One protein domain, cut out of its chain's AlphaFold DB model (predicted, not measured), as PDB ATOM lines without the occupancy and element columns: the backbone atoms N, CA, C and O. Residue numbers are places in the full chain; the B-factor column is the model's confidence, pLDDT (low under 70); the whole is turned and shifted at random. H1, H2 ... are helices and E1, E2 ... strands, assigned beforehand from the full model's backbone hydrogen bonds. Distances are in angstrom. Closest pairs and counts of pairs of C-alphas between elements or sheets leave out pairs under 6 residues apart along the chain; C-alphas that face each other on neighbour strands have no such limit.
ATOM      1  N   THR A   4      76.857  96.346 -78.761       60.44
ATOM      2  CA  THR A   4      75.780  95.962 -77.836       60.44
ATOM      3  C   THR A   4      75.887  94.505 -77.380       60.44
ATOM      4  O   THR A   4      75.710  94.243 -76.195       60.44
ATOM      5  N   SER A   5      76.256  93.580 -78.278       64.50
ATOM      6  CA  SER A   5      76.412  92.150 -77.954       64.50
ATOM      7  C   SER A   5      77.535  91.950 -76.937       64.50
ATOM      8  O   SER A   5      77.318  91.406 -75.867       64.50
ATOM      9  N   THR A   6      78.705  92.543 -77.195       71.94
ATOM     10  CA  THR A   6      79.876  92.425 -76.312       71.94
ATOM     11  C   THR A   6      79.633  93.003 -74.914       71.94
ATOM     12  O   THR A   6      80.205  92.525 -73.932       71.94
ATOM     13  N   LYS A   7      78.804  94.050 -74.797       78.81
ATOM     14  CA  LYS A   7      78.435  94.628 -73.496       78.81
ATOM     15  C   LYS A   7      77.591  93.647 -72.681       78.81
ATOM     16  O   LYS A   7      77.865  93.499 -71.494       78.81
ATOM     17  N   ILE A   8      76.595  93.018 -73.303       82.12
ATOM     18  CA  ILE A   8      75.709  92.056 -72.638       82.12
ATOM     19  C   ILE A   8      76.528  90.852 -72.165       82.12
ATOM     20  O   ILE A   8      76.545  90.596 -70.964       82.12
ATOM     21  N   ASP A   9      77.346  90.262 -73.044       86.69
ATOM     22  CA  ASP A   9      78.213  89.121 -72.708       86.69
ATOM     23  C   ASP A   9      79.143  89.421 -71.515       86.69
ATOM     24  O   ASP A   9      79.428  88.569 -70.672       86.69
ATOM     25  N   THR A  10      79.652  90.657 -71.429       89.38
ATOM     26  CA  THR A  10      80.521  91.086 -70.319       89.38
ATOM     27  C   THR A  10      79.747  91.152 -69.005       89.38
ATOM     28  O   THR A  10      80.258  90.731 -67.968       89.38
ATOM     29  N   VAL A  11      78.528  91.696 -69.031       88.88
ATOM     30  CA  VAL A  11      77.693  91.816 -67.832       88.88
ATOM     31  C   VAL A  11      77.241  90.443 -67.351       88.88
ATOM     32  O   VAL A  11      77.316  90.201 -66.153       88.88
ATOM     33  N   GLU A  12      76.873  89.527 -68.246       87.88
ATOM     34  CA  GLU A  12      76.529  88.141 -67.890       87.88
ATOM     35  C   GLU A  12      77.684  87.414 -67.184       87.88
ATOM     36  O   GLU A  12      77.481  86.740 -66.174       87.88
ATOM     37  N   LYS A  13      78.925  87.605 -67.647       90.06
ATOM     38  CA  LYS A  13      80.106  87.040 -66.974       90.06
ATOM     39  C   LYS A  13      80.364  87.665 -65.605       90.06
ATOM     40  O   LYS A  13      80.668  86.946 -64.658       90.06
ATOM     41  N   ILE A  14      80.227  88.990 -65.486       91.50
ATOM     42  CA  ILE A  14      80.326  89.688 -64.192       91.50
ATOM     43  C   ILE A  14      79.296  89.124 -63.213       91.50
ATOM     44  O   ILE A  14      79.640  88.777 -62.090       91.50
ATOM     45  N   ILE A  15      78.050  89.012 -63.664       88.06
ATOM     46  CA  ILE A  15      76.933  88.416 -62.940       88.06
ATOM     47  C   ILE A  15      77.319  87.041 -62.391       88.06
ATOM     48  O   ILE A  15      77.236  86.823 -61.184       88.06
ATOM     49  N   GLN A  16      77.780  86.142 -63.261       86.44
ATOM     50  CA  GLN A  16      78.103  84.772 -62.882       86.44
ATOM     51  C   GLN A  16      79.223  84.724 -61.837       86.44
ATOM     52  O   GLN A  16      79.098  84.022 -60.834       86.44
ATOM     53  N   ASN A  17      80.294  85.493 -62.042       90.88
ATOM     54  CA  ASN A  17      81.429  85.521 -61.121       90.88
ATOM     55  C   ASN A  17      81.053  86.116 -59.762       90.88
ATOM     56  O   ASN A  17      81.436  85.568 -58.733       90.88
ATOM     57  N   VAL A  18      80.271  87.200 -59.735       90.00
ATOM     58  CA  VAL A  18      79.832  87.809 -58.473       90.00
ATOM     59  C   VAL A  18      78.907  86.871 -57.707       90.00
ATOM     60  O   VAL A  18      79.089  86.701 -56.506       90.00
ATOM     61  N   VAL A  19      77.950  86.222 -58.374       85.00
ATOM     62  CA  VAL A  19      77.058  85.249 -57.722       85.00
ATOM     63  C   VAL A  19      77.855  84.069 -57.158       85.00
ATOM     64  O   VAL A  19      77.638  83.685 -56.010       85.00
ATOM     65  N   ASN A  20      78.824  83.541 -57.912       86.25
ATOM     66  CA  ASN A  20      79.705  82.461 -57.451       86.25
ATOM     67  C   ASN A  20      80.600  82.875 -56.275       86.25
ATOM     68  O   ASN A  20      80.866  82.067 -55.389       86.25
ATOM     69  N   TYR A  21      81.087  84.115 -56.271       89.19
ATOM     70  CA  TYR A  21      81.875  84.660 -55.171       89.19
ATOM     71  C   TYR A  21      81.015  84.822 -53.912       89.19
ATOM     72  O   TYR A  21      81.382  84.375 -52.825       89.19
ATOM     73  N   LEU A  22      79.834  85.420 -54.062       86.62
ATOM     74  CA  LEU A  22      78.919  85.674 -52.957       86.62
ATOM     75  C   LEU A  22      78.329  84.395 -52.357       86.62
ATOM     76  O   LEU A  22      78.038  84.382 -51.166       86.62
ATOM     77  N   SER A  23      78.181  83.311 -53.119       83.50
ATOM     78  CA  SER A  23      77.741  82.028 -52.554       83.50
ATOM     79  C   SER A  23      78.768  81.402 -51.598       83.50
ATOM     80  O   SER A  23      78.392  80.600 -50.749       83.50
ATOM     81  N   GLN A  24      80.047  81.779 -51.715       84.94
ATOM     82  CA  GLN A  24      81.148  81.261 -50.895       84.94
ATOM     83  C   GLN A  24      81.562  82.222 -49.776       84.94
ATOM     84  O   GLN A  24      81.947  81.784 -48.694       84.94
ATOM     85  N   HIS A  25      81.497  83.527 -50.042       87.50
ATOM     86  CA  HIS A  25      82.048  84.568 -49.169       87.50
ATOM     87  C   HIS A  25      81.029  85.630 -48.756       87.50
ATOM     88  O   HIS A  25      81.345  86.501 -47.947       87.50
ATOM     89  N   GLY A  26      79.831  85.606 -49.337       86.00
ATOM     90  CA  GLY A  26      78.811  86.605 -49.075       86.00
ATOM     91  C   GLY A  26      78.141  86.408 -47.720       86.00
ATOM     92  O   GLY A  26      77.925  85.292 -47.251       86.00
ATOM     93  N   GLU A  27      77.745  87.519 -47.114       86.06
ATOM     94  CA  GLU A  27      76.992  87.551 -45.871       86.06
ATOM     95  C   GLU A  27      75.569  88.039 -46.124       86.06
ATOM     96  O   GLU A  27      75.336  89.060 -46.782       86.06
ATOM     97  N   MET A  28      74.596  87.330 -45.554       83.69
ATOM     98  CA  MET A  28      73.213  87.790 -45.549       83.69
ATOM     99  C   MET A  28      73.076  88.979 -44.597       83.69
ATOM    100  O   MET A  28      73.306  88.851 -43.395       83.69
ATOM    101  N   ARG A  29      72.648  90.128 -45.118       78.25
ATOM    102  CA  ARG A  29      72.414  91.347 -44.336       78.25
ATOM    103  C   ARG A  29      71.004  91.877 -44.528       78.25
ATOM    104  O   ARG A  29      70.361  91.652 -45.550       78.25
ATOM    105  N   THR A  30      70.521  92.606 -43.531       71.19
ATOM    106  CA  THR A  30      69.289  93.386 -43.652       71.19
ATOM    107  C   THR A  30      69.658  94.743 -44.235       71.19
ATOM    108  O   THR A  30      70.416  95.494 -43.622       71.19
ATOM    109  N   ALA A  31      69.152  95.066 -45.423       63.53
ATOM    110  CA  ALA A  31      69.337  96.399 -45.982       63.53
ATOM    111  C   ALA A  31      68.412  97.376 -45.240       63.53
ATOM    112  O   ALA A  31      67.191  97.254 -45.306       63.53
ATOM    113  N   GLY A  32      68.980  98.333 -44.499       51.28
ATOM    114  CA  GLY A  32      68.198  99.342 -43.782       51.28
ATOM    115  C   GLY A  32      67.255 100.086 -44.735       51.28
ATOM    116  O   GLY A  32      67.709 100.693 -45.698       51.28
ATOM    117  N   GLY A  33      65.945 100.008 -44.484       57.41
ATOM    118  CA  GLY A  33      64.906 100.631 -45.317       57.41
ATOM    119  C   GLY A  33      64.280  99.724 -46.385       57.41
ATOM    120  O   GLY A  33      63.259 100.098 -46.954       57.41
ATOM    121  N   LEU A  34      64.817  98.523 -46.618       52.56
ATOM    122  CA  LEU A  34      64.176  97.488 -47.429       52.56
ATOM    123  C   LEU A  34      63.721  96.369 -46.493       52.56
ATOM    124  O   LEU A  34      64.502  95.849 -45.703       52.56
ATOM    125  N   SER A  35      62.469  95.935 -46.594       52.97
ATOM    126  CA  SER A  35      61.929  94.775 -45.864       52.97
ATOM    127  C   SER A  35      62.519  93.428 -46.345       52.97
ATOM    128  O   SER A  35      61.901  92.380 -46.174       52.97
ATOM    129  N   GLY A  36      63.710  93.445 -46.956       58.53
ATOM    130  CA  GLY A  36      64.359  92.315 -47.612       58.53
ATOM    131  C   GLY A  36      65.757  92.025 -47.063       58.53
ATOM    132  O   GLY A  36      66.509  92.929 -46.687       58.53
ATOM    133  N   LYS A  37      66.107  90.735 -47.039       71.06
ATOM    134  CA  LYS A  37      67.485  90.279 -46.841       71.06
ATOM    135  C   LYS A  37      68.238  90.393 -48.166       71.06
ATOM    136  O   LYS A  37      67.682  90.097 -49.218       71.06
ATOM    137  N   VAL A  38      69.496  90.796 -48.103       79.25
ATOM    138  CA  VAL A  38      70.387  90.938 -49.257       79.25
ATOM    139  C   VAL A  38      71.656  90.137 -49.014       79.25
ATOM    140  O   VAL A  38      72.070  89.984 -47.867       79.25
ATOM    141  N   LEU A  39      72.273  89.636 -50.078       84.69
ATOM    142  CA  LEU A  39      73.582  89.001 -50.014       84.69
ATOM    143  C   LEU A  39      74.635  90.053 -50.368       84.69
ATOM    144  O   LEU A  39      74.571  90.666 -51.435       84.69
ATOM    145  N   GLN A  40      75.560  90.311 -49.451       89.19
ATOM    146  CA  GLN A  40      76.606  91.320 -49.620       89.19
ATOM    147  C   GLN A  40      77.985  90.689 -49.523       89.19
ATOM    148  O   GLN A  40      78.167  89.711 -48.807       89.19
ATOM    149  N   GLY A  41      78.963  91.267 -50.204       90.75
ATOM    150  CA  GLY A  41      80.356  90.849 -50.089       90.75
ATOM    151  C   GLY A  41      81.302  91.917 -50.607       90.75
ATOM    152  O   GLY A  41      80.884  92.842 -51.307       90.75
ATOM    153  N   GLU A  42      82.577  91.783 -50.262       92.50
ATOM    154  CA  GLU A  42      83.621  92.744 -50.608       92.50
ATOM    155  C   GLU A  42      84.837  92.025 -51.188       92.50
ATOM    156  O   GLU A  42      85.322  91.057 -50.616       92.50
ATOM    157  N   TYR A  43      85.360  92.526 -52.304       91.56
ATOM    158  CA  TYR A  43      86.592  92.052 -52.920       91.56
ATOM    159  C   TYR A  43      87.510  93.244 -53.208       91.56
ATOM    160  O   TYR A  43      87.302  94.002 -54.160       91.56
ATOM    161  N   GLY A  44      88.532  93.432 -52.372       89.62
ATOM    162  CA  GLY A  44      89.407  94.604 -52.446       89.62
ATOM    163  C   GLY A  44      88.624  95.907 -52.241       89.62
ATOM    164  O   GLY A  44      87.974  96.085 -51.219       89.62
ATOM    165  N   GLU A  45      88.671  96.820 -53.216       91.88
ATOM    166  CA  GLU A  45      87.905  98.084 -53.194       91.88
ATOM    167  C   GLU A  45      86.472  97.955 -53.760       91.88
ATOM    168  O   GLU A  45      85.789  98.972 -53.947       91.88
ATOM    169  N   ILE A  46      86.037  96.736 -54.106       94.00
ATOM    170  CA  ILE A  46      84.755  96.464 -54.763       94.00
ATOM    171  C   ILE A  46      83.772  95.881 -53.750       94.00
ATOM    172  O   ILE A  46      84.056  94.862 -53.130       94.00
ATOM    173  N   SER A  47      82.591  96.478 -53.637       93.19
ATOM    174  CA  SER A  47      81.482  95.942 -52.846       93.19
ATOM    175  C   SER A  47      80.360  95.471 -53.767       93.19
ATOM    176  O   SER A  47      80.004  96.146 -54.738       93.19
ATOM    177  N   PHE A  48      79.770  94.331 -53.432       90.88
ATOM    178  CA  PHE A  48      78.650  93.730 -54.143       90.88
ATOM    179  C   PHE A  48      77.414  93.733 -53.254       90.88
ATOM    180  O   PHE A  48      77.481  93.360 -52.083       90.88
ATOM    181  N   ILE A  49      76.275  94.118 -53.819       88.56
ATOM    182  CA  ILE A  49      74.970  93.948 -53.189       88.56
ATOM    183  C   ILE A  49      74.096  93.194 -54.176       88.56
ATOM    184  O   ILE A  49      73.782  93.700 -55.251       88.56
ATOM    185  N   TYR A  50      73.710  91.985 -53.796       84.50
ATOM    186  CA  TYR A  50      72.817  91.137 -54.558       84.50
ATOM    187  C   TYR A  50      71.490  90.995 -53.812       84.50
ATOM    188  O   TYR A  50      71.442  90.518 -52.675       84.50
ATOM    189  N   THR A  51      70.402  91.454 -54.427       76.50
ATOM    190  CA  THR A  51      69.058  91.379 -53.852       76.50
ATOM    191  C   THR A  51      68.220  90.372 -54.623       76.50
ATOM    192  O   THR A  51      67.997  90.542 -55.819       76.50
ATOM    193  N   THR A  52      67.703  89.364 -53.932       63.81
ATOM    194  CA  THR A  52      66.605  88.516 -54.412       63.81
ATOM    195  C   THR A  52      65.287  89.119 -53.916       63.81
ATOM    196  O   THR A  52      65.226  89.510 -52.744       63.81
ATOM    197  N   PRO A  53      64.209  89.192 -54.706       52.91
ATOM    198  CA  PRO A  53      62.931  89.627 -54.168       52.91
ATOM    199  C   PRO A  53      62.335  88.553 -53.265       52.91
ATOM    200  O   PRO A  53      62.334  87.366 -53.573       52.91
ATOM    201  N   PHE A  54      61.834  89.043 -52.134       44.34
ATOM    202  CA  PHE A  54      60.815  88.494 -51.245       44.34
ATOM    203  C   PHE A  54      60.520  86.980 -51.353       44.34
ATOM    204  O   PHE A  54      59.812  86.509 -52.237       44.34
ATOM    205  N   ASN A  55      60.968  86.260 -50.318       40.66
ATOM    206  CA  ASN A  55      60.518  84.931 -49.872       40.66
ATOM    207  C   ASN A  55      61.092  83.672 -50.540       40.66
ATOM    208  O   ASN A  55      60.728  82.578 -50.112       40.66
ATOM    209  N   LYS A  56      62.051  83.770 -51.461       41.03
ATOM    210  CA  LYS A  56      62.835  82.602 -51.901       41.03
ATOM    211  C   LYS A  56      64.304  82.760 -51.507       41.03
ATOM    212  O   LYS A  56      65.124  83.205 -52.298       41.03
ATOM    213  N   ILE A  57      64.646  82.386 -50.270       43.69
ATOM    214  CA  ILE A  57      66.049  82.191 -49.829       43.69
ATOM    215  C   ILE A  57      66.538  80.802 -50.291       43.69
ATOM    216  O   ILE A  57      67.220  80.086 -49.573       43.69
ATOM    217  N   GLU A  58      66.148  80.394 -51.491       45.56
ATOM    218  CA  GLU A  58      66.795  79.317 -52.223       45.56
ATOM    219  C   GLU A  58      67.000  79.870 -53.624       45.56
ATOM    220  O   GLU A  58      66.076  79.931 -54.434       45.56
ATOM    221  N   ILE A  59      68.214  80.356 -53.880       50.88
ATOM    222  CA  ILE A  59      68.672  80.626 -55.239       50.88
ATOM    223  C   ILE A  59      68.857  79.245 -55.871       50.88
ATOM    224  O   ILE A  59      69.924  78.640 -55.771       50.88
ATOM    225  N   LEU A  60      67.783  78.694 -56.434       49.06
ATOM    226  CA  LEU A  60      67.869  77.461 -57.203       49.06
ATOM    227  C   LEU A  60      68.623  77.760 -58.508       49.06
ATOM    228  O   LEU A  60      68.371  78.798 -59.129       49.06
ATOM    229  N   PRO A  61      69.536  76.879 -58.954       46.03
ATOM    230  CA  PRO A  61      70.197  77.041 -60.243       46.03
ATOM    231  C   PRO A  61      69.157  77.208 -61.362       46.03
ATOM    232  O   PRO A  61      68.378  76.297 -61.629       46.03
ATOM    233  N   GLY A  62      69.132  78.381 -62.002       50.25
ATOM    234  CA  GLY A  62      68.187  78.706 -63.079       50.25
ATOM    235  C   GLY A  62      66.953  79.525 -62.672       50.25
ATOM    236  O   GLY A  62      66.257  80.007 -63.560       50.25
ATOM    237  N   GLU A  63      66.703  79.762 -61.378       47.69
ATOM    238  CA  GLU A  63      65.642  80.670 -60.911       47.69
ATOM    239  C   GLU A  63      66.218  82.056 -60.560       47.69
ATOM    240  O   GLU A  63      66.493  82.363 -59.404       47.69
ATOM    241  N   TYR A  64      66.387  82.922 -61.565       53.91
ATOM    242  CA  TYR A  64      66.880  84.304 -61.389       53.91
ATOM    243  C   TYR A  64      65.764  85.358 -61.285       53.91
ATOM    244  O   TYR A  64      66.017  86.544 -61.507       53.91
ATOM    245  N   ALA A  65      64.526  84.954 -60.990       51.53
ATOM    246  CA  ALA A  65      63.368  85.837 -61.105       51.53
ATOM    247  C   ALA A  65      63.525  87.102 -60.231       51.53
ATOM    248  O   ALA A  65      63.589  87.019 -59.004       51.53
ATOM    249  N   ASN A  66      63.564  88.273 -60.885       60.66
ATOM    250  CA  ASN A  66      63.583  89.618 -60.296       60.66
ATOM    251  C   ASN A  66      64.807  89.959 -59.407       60.66
ATOM    252  O   ASN A  66      64.717  90.768 -58.482       60.66
ATOM    253  N   CYS A  67      65.975  89.366 -59.661       72.31
ATOM    254  CA  CYS A  67      67.187  89.702 -58.907       72.31
ATOM    255  C   CYS A  67      67.739  91.083 -59.295       72.31
ATOM    256  O   CYS A  67      67.555  91.531 -60.422       72.31
ATOM    257  N   MET A  68      68.468  91.743 -58.392       85.69
ATOM    258  CA  MET A  68      69.246  92.946 -58.702       85.69
ATOM    259  C   MET A  68      70.673  92.795 -58.184       85.69
ATOM    260  O   MET A  68      70.889  92.303 -57.078       85.69
ATOM    261  N   LEU A  69      71.643  93.237 -58.980       88.94
ATOM    262  CA  LEU A  69      73.055  93.272 -58.625       88.94
ATOM    263  C   LEU A  69      73.557  94.689 -58.772       88.94
ATOM    264  O   LEU A  69      73.549  95.267 -59.860       88.94
ATOM    265  N   ASP A  70      74.085  95.185 -57.667       91.75
ATOM    266  CA  ASP A  70      74.765  96.451 -57.586       91.75
ATOM    267  C   ASP A  70      76.235  96.231 -57.260       91.75
ATOM    268  O   ASP A  70      76.583  95.588 -56.270       91.75
ATOM    269  N   VAL A  71      77.102  96.812 -58.085       93.75
ATOM    270  CA  VAL A  71      78.548  96.817 -57.863       93.75
ATOM    271  C   VAL A  71      78.982  98.239 -57.560       93.75
ATOM    272  O   VAL A  71      78.716  99.165 -58.338       93.75
ATOM    273  N   TRP A  72      79.671  98.406 -56.441       94.75
ATOM    274  CA  TRP A  72      80.209  99.667 -55.959       94.75
ATOM    275  C   TRP A  72      81.728  99.593 -55.904       94.75
ATOM    276  O   TRP A  72      82.288  98.575 -55.527       94.75
ATOM    277  N   VAL A  73      82.392 100.683 -56.276       93.56
ATOM    278  CA  VAL A  73      83.845 100.831 -56.150       93.56
ATOM    279  C   VAL A  73      84.106 102.062 -55.296       93.56
ATOM    280  O   VAL A  73      83.582 103.132 -55.620       93.56
ATOM    281  N   ALA A  74      84.912 101.932 -54.237       85.75
ATOM    282  CA  ALA A  74      85.072 102.938 -53.176       85.75
ATOM    283  C   ALA A  74      85.202 104.392 -53.681       85.75
ATOM    284  O   ALA A  74      84.528 105.291 -53.184       85.75
ATOM    285  N   LYS A  75      86.014 104.628 -54.722       85.69
ATOM    286  CA  LYS A  75      86.243 105.970 -55.299       85.69
ATOM    287  C   LYS A  75      85.323 106.339 -56.471       85.69
ATOM    288  O   LYS A  75      85.276 107.500 -56.859       85.69
ATOM    289  N   GLN A  76      84.610 105.380 -57.067       88.19
ATOM    290  CA  GLN A  76      83.804 105.594 -58.287       88.19
ATOM    291  C   GLN A  76      82.284 105.523 -58.042       88.19
ATOM    292  O   GLN A  76      81.484 105.828 -58.944       88.19
ATOM    293  N   GLY A  77      81.891 105.116 -56.831       92.88
ATOM    294  CA  GLY A  77      80.518 104.821 -56.445       92.88
ATOM    295  C   GLY A  77      79.974 103.599 -57.186       92.88
ATOM    296  O   GLY A  77      80.722 102.717 -57.601       92.88
ATOM    297  N   LYS A  78      78.655 103.558 -57.392       93.50
ATOM    298  CA  LYS A  78      77.992 102.494 -58.157       93.50
ATOM    299  C   LYS A  78      78.504 102.473 -59.600       93.50
ATOM    300  O   LYS A  78      78.350 103.479 -60.305       93.50
ATOM    301  N   VAL A  79      79.083 101.362 -60.044       94.56
ATOM    302  CA  VAL A  79      79.650 101.180 -61.394       94.56
ATOM    303  C   VAL A  79      78.825 100.236 -62.266       94.56
ATOM    304  O   VAL A  79      78.791 100.438 -63.477       94.56
ATOM    305  N   LEU A  80      78.100  99.288 -61.666       93.69
ATOM    306  CA  LEU A  80      77.135  98.414 -62.336       93.69
ATOM    307  C   LEU A  80      75.841  98.366 -61.519       93.69
ATOM    308  O   LEU A  80      75.882  98.346 -60.290       93.69
ATOM    309  N   SER A  81      74.709  98.378 -62.211       92.44
ATOM    310  CA  SER A  81      73.397  98.061 -61.654       92.44
ATOM    311  C   SER A  81      72.599  97.343 -62.730       92.44
ATOM    312  O   SER A  81      72.435  97.877 -63.834       92.44
ATOM    313  N   VAL A  82      72.193  96.114 -62.434       89.88
ATOM    314  CA  VAL A  82      71.487  95.242 -63.372       89.88
ATOM    315  C   VAL A  82      70.371  94.506 -62.647       89.88
ATOM    316  O   VAL A  82      70.592  93.985 -61.555       89.88
ATOM    317  N   SER A  83      69.180  94.486 -63.244       85.88
ATOM    318  CA  SER A  83      68.077  93.618 -62.834       85.88
ATOM    319  C   SER A  83      67.958  92.427 -63.776       85.88
ATOM    320  O   SER A  83      68.271  92.537 -64.963       85.88
ATOM    321  N   TRP A  84      67.529  91.287 -63.239       75.19
ATOM    322  CA  TRP A  84      67.253  90.079 -64.005       75.19
ATOM    323  C   TRP A  84      65.764  89.932 -64.241       75.19
ATOM    324  O   TRP A  84      64.966  90.071 -63.318       75.19
ATOM    325  N   ASP A  85      65.458  89.539 -65.471       69.25
ATOM    326  CA  ASP A  85      64.124  89.250 -65.984       69.25
ATOM    327  C   ASP A  85      63.146  90.452 -65.972       69.25
ATOM    328  O   ASP A  85      62.357  90.611 -65.040       69.25
ATOM    329  N   PRO A  86      63.191  91.312 -67.013       69.81
ATOM    330  CA  PRO A  86      64.134  91.268 -68.131       69.81
ATOM    331  C   PRO A  86      65.539  91.715 -67.703       69.81
ATOM    332  O   PRO A  86      65.695  92.504 -66.772       69.81
ATOM    333  N   MET A  87      66.576  91.217 -68.393       79.38
ATOM    334  CA  MET A  87      67.943  91.707 -68.187       79.38
ATOM    335  C   MET A  87      68.011  93.191 -68.561       79.38
ATOM    336  O   MET A  87      68.082  93.547 -69.738       79.38
ATOM    337  N   GLU A  88      68.010  94.054 -67.551       84.44
ATOM    338  CA  GLU A  88      68.028  95.500 -67.725       84.44
ATOM    339  C   GLU A  88      69.258  96.087 -67.039       84.44
ATOM    340  O   GLU A  88      69.439  96.000 -65.826       84.44
ATOM    341  N   ILE A  89      70.133  96.703 -67.837       88.19
ATOM    342  CA  ILE A  89      71.351  97.350 -67.349       88.19
ATOM    343  C   ILE A  89      71.077  98.845 -67.193       88.19
ATOM    344  O   ILE A  89      71.231  99.611 -68.148       88.19
ATOM    345  N   THR A  90      70.736  99.276 -65.982       89.56
ATOM    346  CA  THR A  90      70.462 100.693 -65.686       89.56
ATOM    347  C   THR A  90      71.746 101.509 -65.525       89.56
ATOM    348  O   THR A  90      71.771 102.713 -65.786       89.56
ATOM    349  N   LYS A  91      72.855 100.866 -65.137       89.62
ATOM    350  CA  LYS A  91      74.167 101.514 -65.003       89.62
ATOM    351  C   LYS A  91      75.291 100.559 -65.371       89.62
ATOM    352  O   LYS A  91      75.325  99.447 -64.870       89.62
ATOM    353  N   PHE A  92      76.240 101.004 -66.194       92.00
ATOM    354  CA  PHE A  92      77.483 100.274 -66.467       92.00
ATOM    355  C   PHE A  92      78.611 101.238 -66.848       92.00
ATOM    356  O   PHE A  92      78.553 101.877 -67.899       92.00
ATOM    357  N   LYS A  93      79.639 101.347 -66.002       91.12
ATOM    358  CA  LYS A  93      80.842 102.162 -66.232       91.12
ATOM    359  C   LYS A  93      82.031 101.252 -66.524       91.12
ATOM    360  O   LYS A  93      82.461 100.555 -65.621       91.12
ATOM    361  N   LYS A  94      82.617 101.261 -67.722       87.31
ATOM    362  CA  LYS A  94      83.852 100.485 -67.960       87.31
ATOM    363  C   LYS A  94      84.995 100.971 -67.054       87.31
ATOM    364  O   LYS A  94      85.107 102.167 -66.804       87.31
ATOM    365  N   GLY A  95      85.841 100.052 -66.598       89.19
ATOM    366  CA  GLY A  95      87.022 100.344 -65.781       89.19
ATOM    367  C   GLY A  95      87.752  99.067 -65.369       89.19
ATOM    368  O   GLY A  95      87.288  97.969 -65.672       89.19
ATOM    369  N   GLU A  96      88.875  99.199 -64.658       90.94
ATOM    370  CA  GLU A  96      89.690  98.046 -64.227       90.94
ATOM    371  C   GLU A  96      88.944  97.073 -63.302       90.94
ATOM    372  O   GLU A  96      89.241  95.878 -63.276       90.94
ATOM    373  N   TRP A  97      87.905  97.555 -62.614       92.19
ATOM    374  CA  TRP A  97      87.006  96.729 -61.809       92.19
ATOM    375  C   TRP A  97      86.342  95.611 -62.634       92.19
ATOM    376  O   TRP A  97      86.095  94.535 -62.098       92.19
ATOM    377  N   VAL A  98      86.102  95.824 -63.938       93.69
ATOM    378  CA  VAL A  98      85.540  94.797 -64.833       93.69
ATOM    379  C   VAL A  98      86.497  93.617 -64.919       93.69
ATOM    380  O   VAL A  98      86.107  92.489 -64.642       93.69
ATOM    381  N   ASN A  99      87.764  93.881 -65.245       93.00
ATOM    382  CA  ASN A  99      88.782  92.838 -65.329       93.00
ATOM    383  C   ASN A  99      89.013  92.187 -63.967       93.00
ATOM    384  O   ASN A  99      89.197  90.980 -63.902       93.00
ATOM    385  N   THR A 100      88.959  92.965 -62.885       92.62
ATOM    386  CA  THR A 100      89.085  92.431 -61.524       92.62
ATOM    387  C   THR A 100      88.014  91.374 -61.265       92.62
ATOM    388  O   THR A 100      88.357  90.252 -60.916       92.62
ATOM    389  N   ILE A 101      86.739  91.683 -61.530       92.56
ATOM    390  CA  ILE A 101      85.631  90.735 -61.336       92.56
ATOM    391  C   ILE A 101      85.715  89.541 -62.291       92.56
ATOM    392  O   ILE A 101      85.451  88.407 -61.896       92.56
ATOM    393  N   LEU A 102      86.087  89.774 -63.552       92.44
ATOM    394  CA  LEU A 102      86.226  88.700 -64.539       92.44
ATOM    395  C   LEU A 102      87.328  87.688 -64.175       92.44
ATOM    396  O   LEU A 102      87.267  86.559 -64.651       92.44
ATOM    397  N   ASN A 103      88.281  88.077 -63.323       89.38
ATOM    398  CA  ASN A 103      89.371  87.234 -62.834       89.38
ATOM    399  C   ASN A 103      89.204  86.803 -61.362       89.38
ATOM    400  O   ASN A 103      90.174  86.334 -60.775       89.38
ATOM    401  N   ILE A 104      88.025  86.971 -60.743       85.00
ATOM    402  CA  ILE A 104      87.761  86.408 -59.406       85.00
ATOM    403  C   ILE A 104      87.701  84.883 -59.538       85.00
ATOM    404  O   ILE A 104      86.653  84.363 -59.922       85.00
TER     405      ILE A 104
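AT A GLANCE: This is residues 4 to 104 of the 105 residues of an uncharacterized protein of Gammaproteobacteria bacterium SG8_15 (UniProt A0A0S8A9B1). A twisted wall of six strands, E1 to E6, has one long helix, H1, crossing over one of its faces, while the short helix H2 packs beside the middle of H1 on that same face. No named element covers the other face, and a long loop, residues 52 to 67, swings out between E3 and E4. The printed part has 101 residues, with elements in the order H1, E1, E2, E3, E4, E5, E6, H2; the sheet's order is the same, E1 to E6, and wholly antiparallel. The class is mixed, helices and strands, and the whole is compact, with a radius of gyration of the C-alphas of 12.9 A and spans of 34 by 28 by 24 A.

IN THESE COORDINATES: Start with the sheet at E1, residues 27 to 30, and E2, residues 37 to 43, which runs 20.1 A from C-alpha 37 at (67.485, 90.279, -46.841). Next come E3, residues 46 to 51, 16.5 A, and E4, residues 68 to 73, 16.8 A. E5, residues 77 to 83, covers 17.9 A, and E6 is residues 88 to 92. Find C-alpha 4 at (75.780, 95.962, -77.836); from there H1, residues 4 to 25, runs 31.5 A. H2, residues 96 to 102, ends at C-alpha 102, (86.226, 88.700, -64.539).

HOW THE PARTS SIT: The six strands form a meander, each the antiparallel neighbour of the one before, with E1 and E6 as edge strands. Look for N 29 and O 38 at 2.8 A between E1 and E2, and N 43 and O 46 at 2.8 A between E2 and E3. N 49 and O 70 are 2.9 A apart between E3 and E4, N 69 and O 82 2.9 A between E4 and E5, and N 83 and O 88 3.0 A between E5 and E6; these pairs are within hydrogen-bond range. H1 and H2 on one face make two layers with the sheet. H1 has a height over the sheet of 9.2 A and runs across the strands, at 88 degrees to E3 on the local plane; its closest C-alphas to E2 are those of Leu 22 and Gly 41, 6.1 A. H2, at a height of 8.1 A over the sheet, is only just over E4, with 3 of its C-alphas falling on it, and slantwise at 44 degrees on the local plane. H1 touches H2 with residues 13 to 18 alone, the closest C-alphas being those of Ile 14 and Leu 102, 6.0 A; they run the same way at a steep tilt of 68 degrees, only just short of about perpendicular. Every O i to N i+4 pair of H2 is within hydrogen-bond range, and 17 of 18 in H1.

THE WHOLE: The two C-alphas farthest apart are those of Ser 5 and Gly 32, 35.9 A. The printed part has no cut. The link from E3 to E4, 16 residues, is long. Mean pLDDT of the printed part is 79.1; look for values under 70 at residues 4 to 5, 31 to 36, 52 to 66 and 85 to 86.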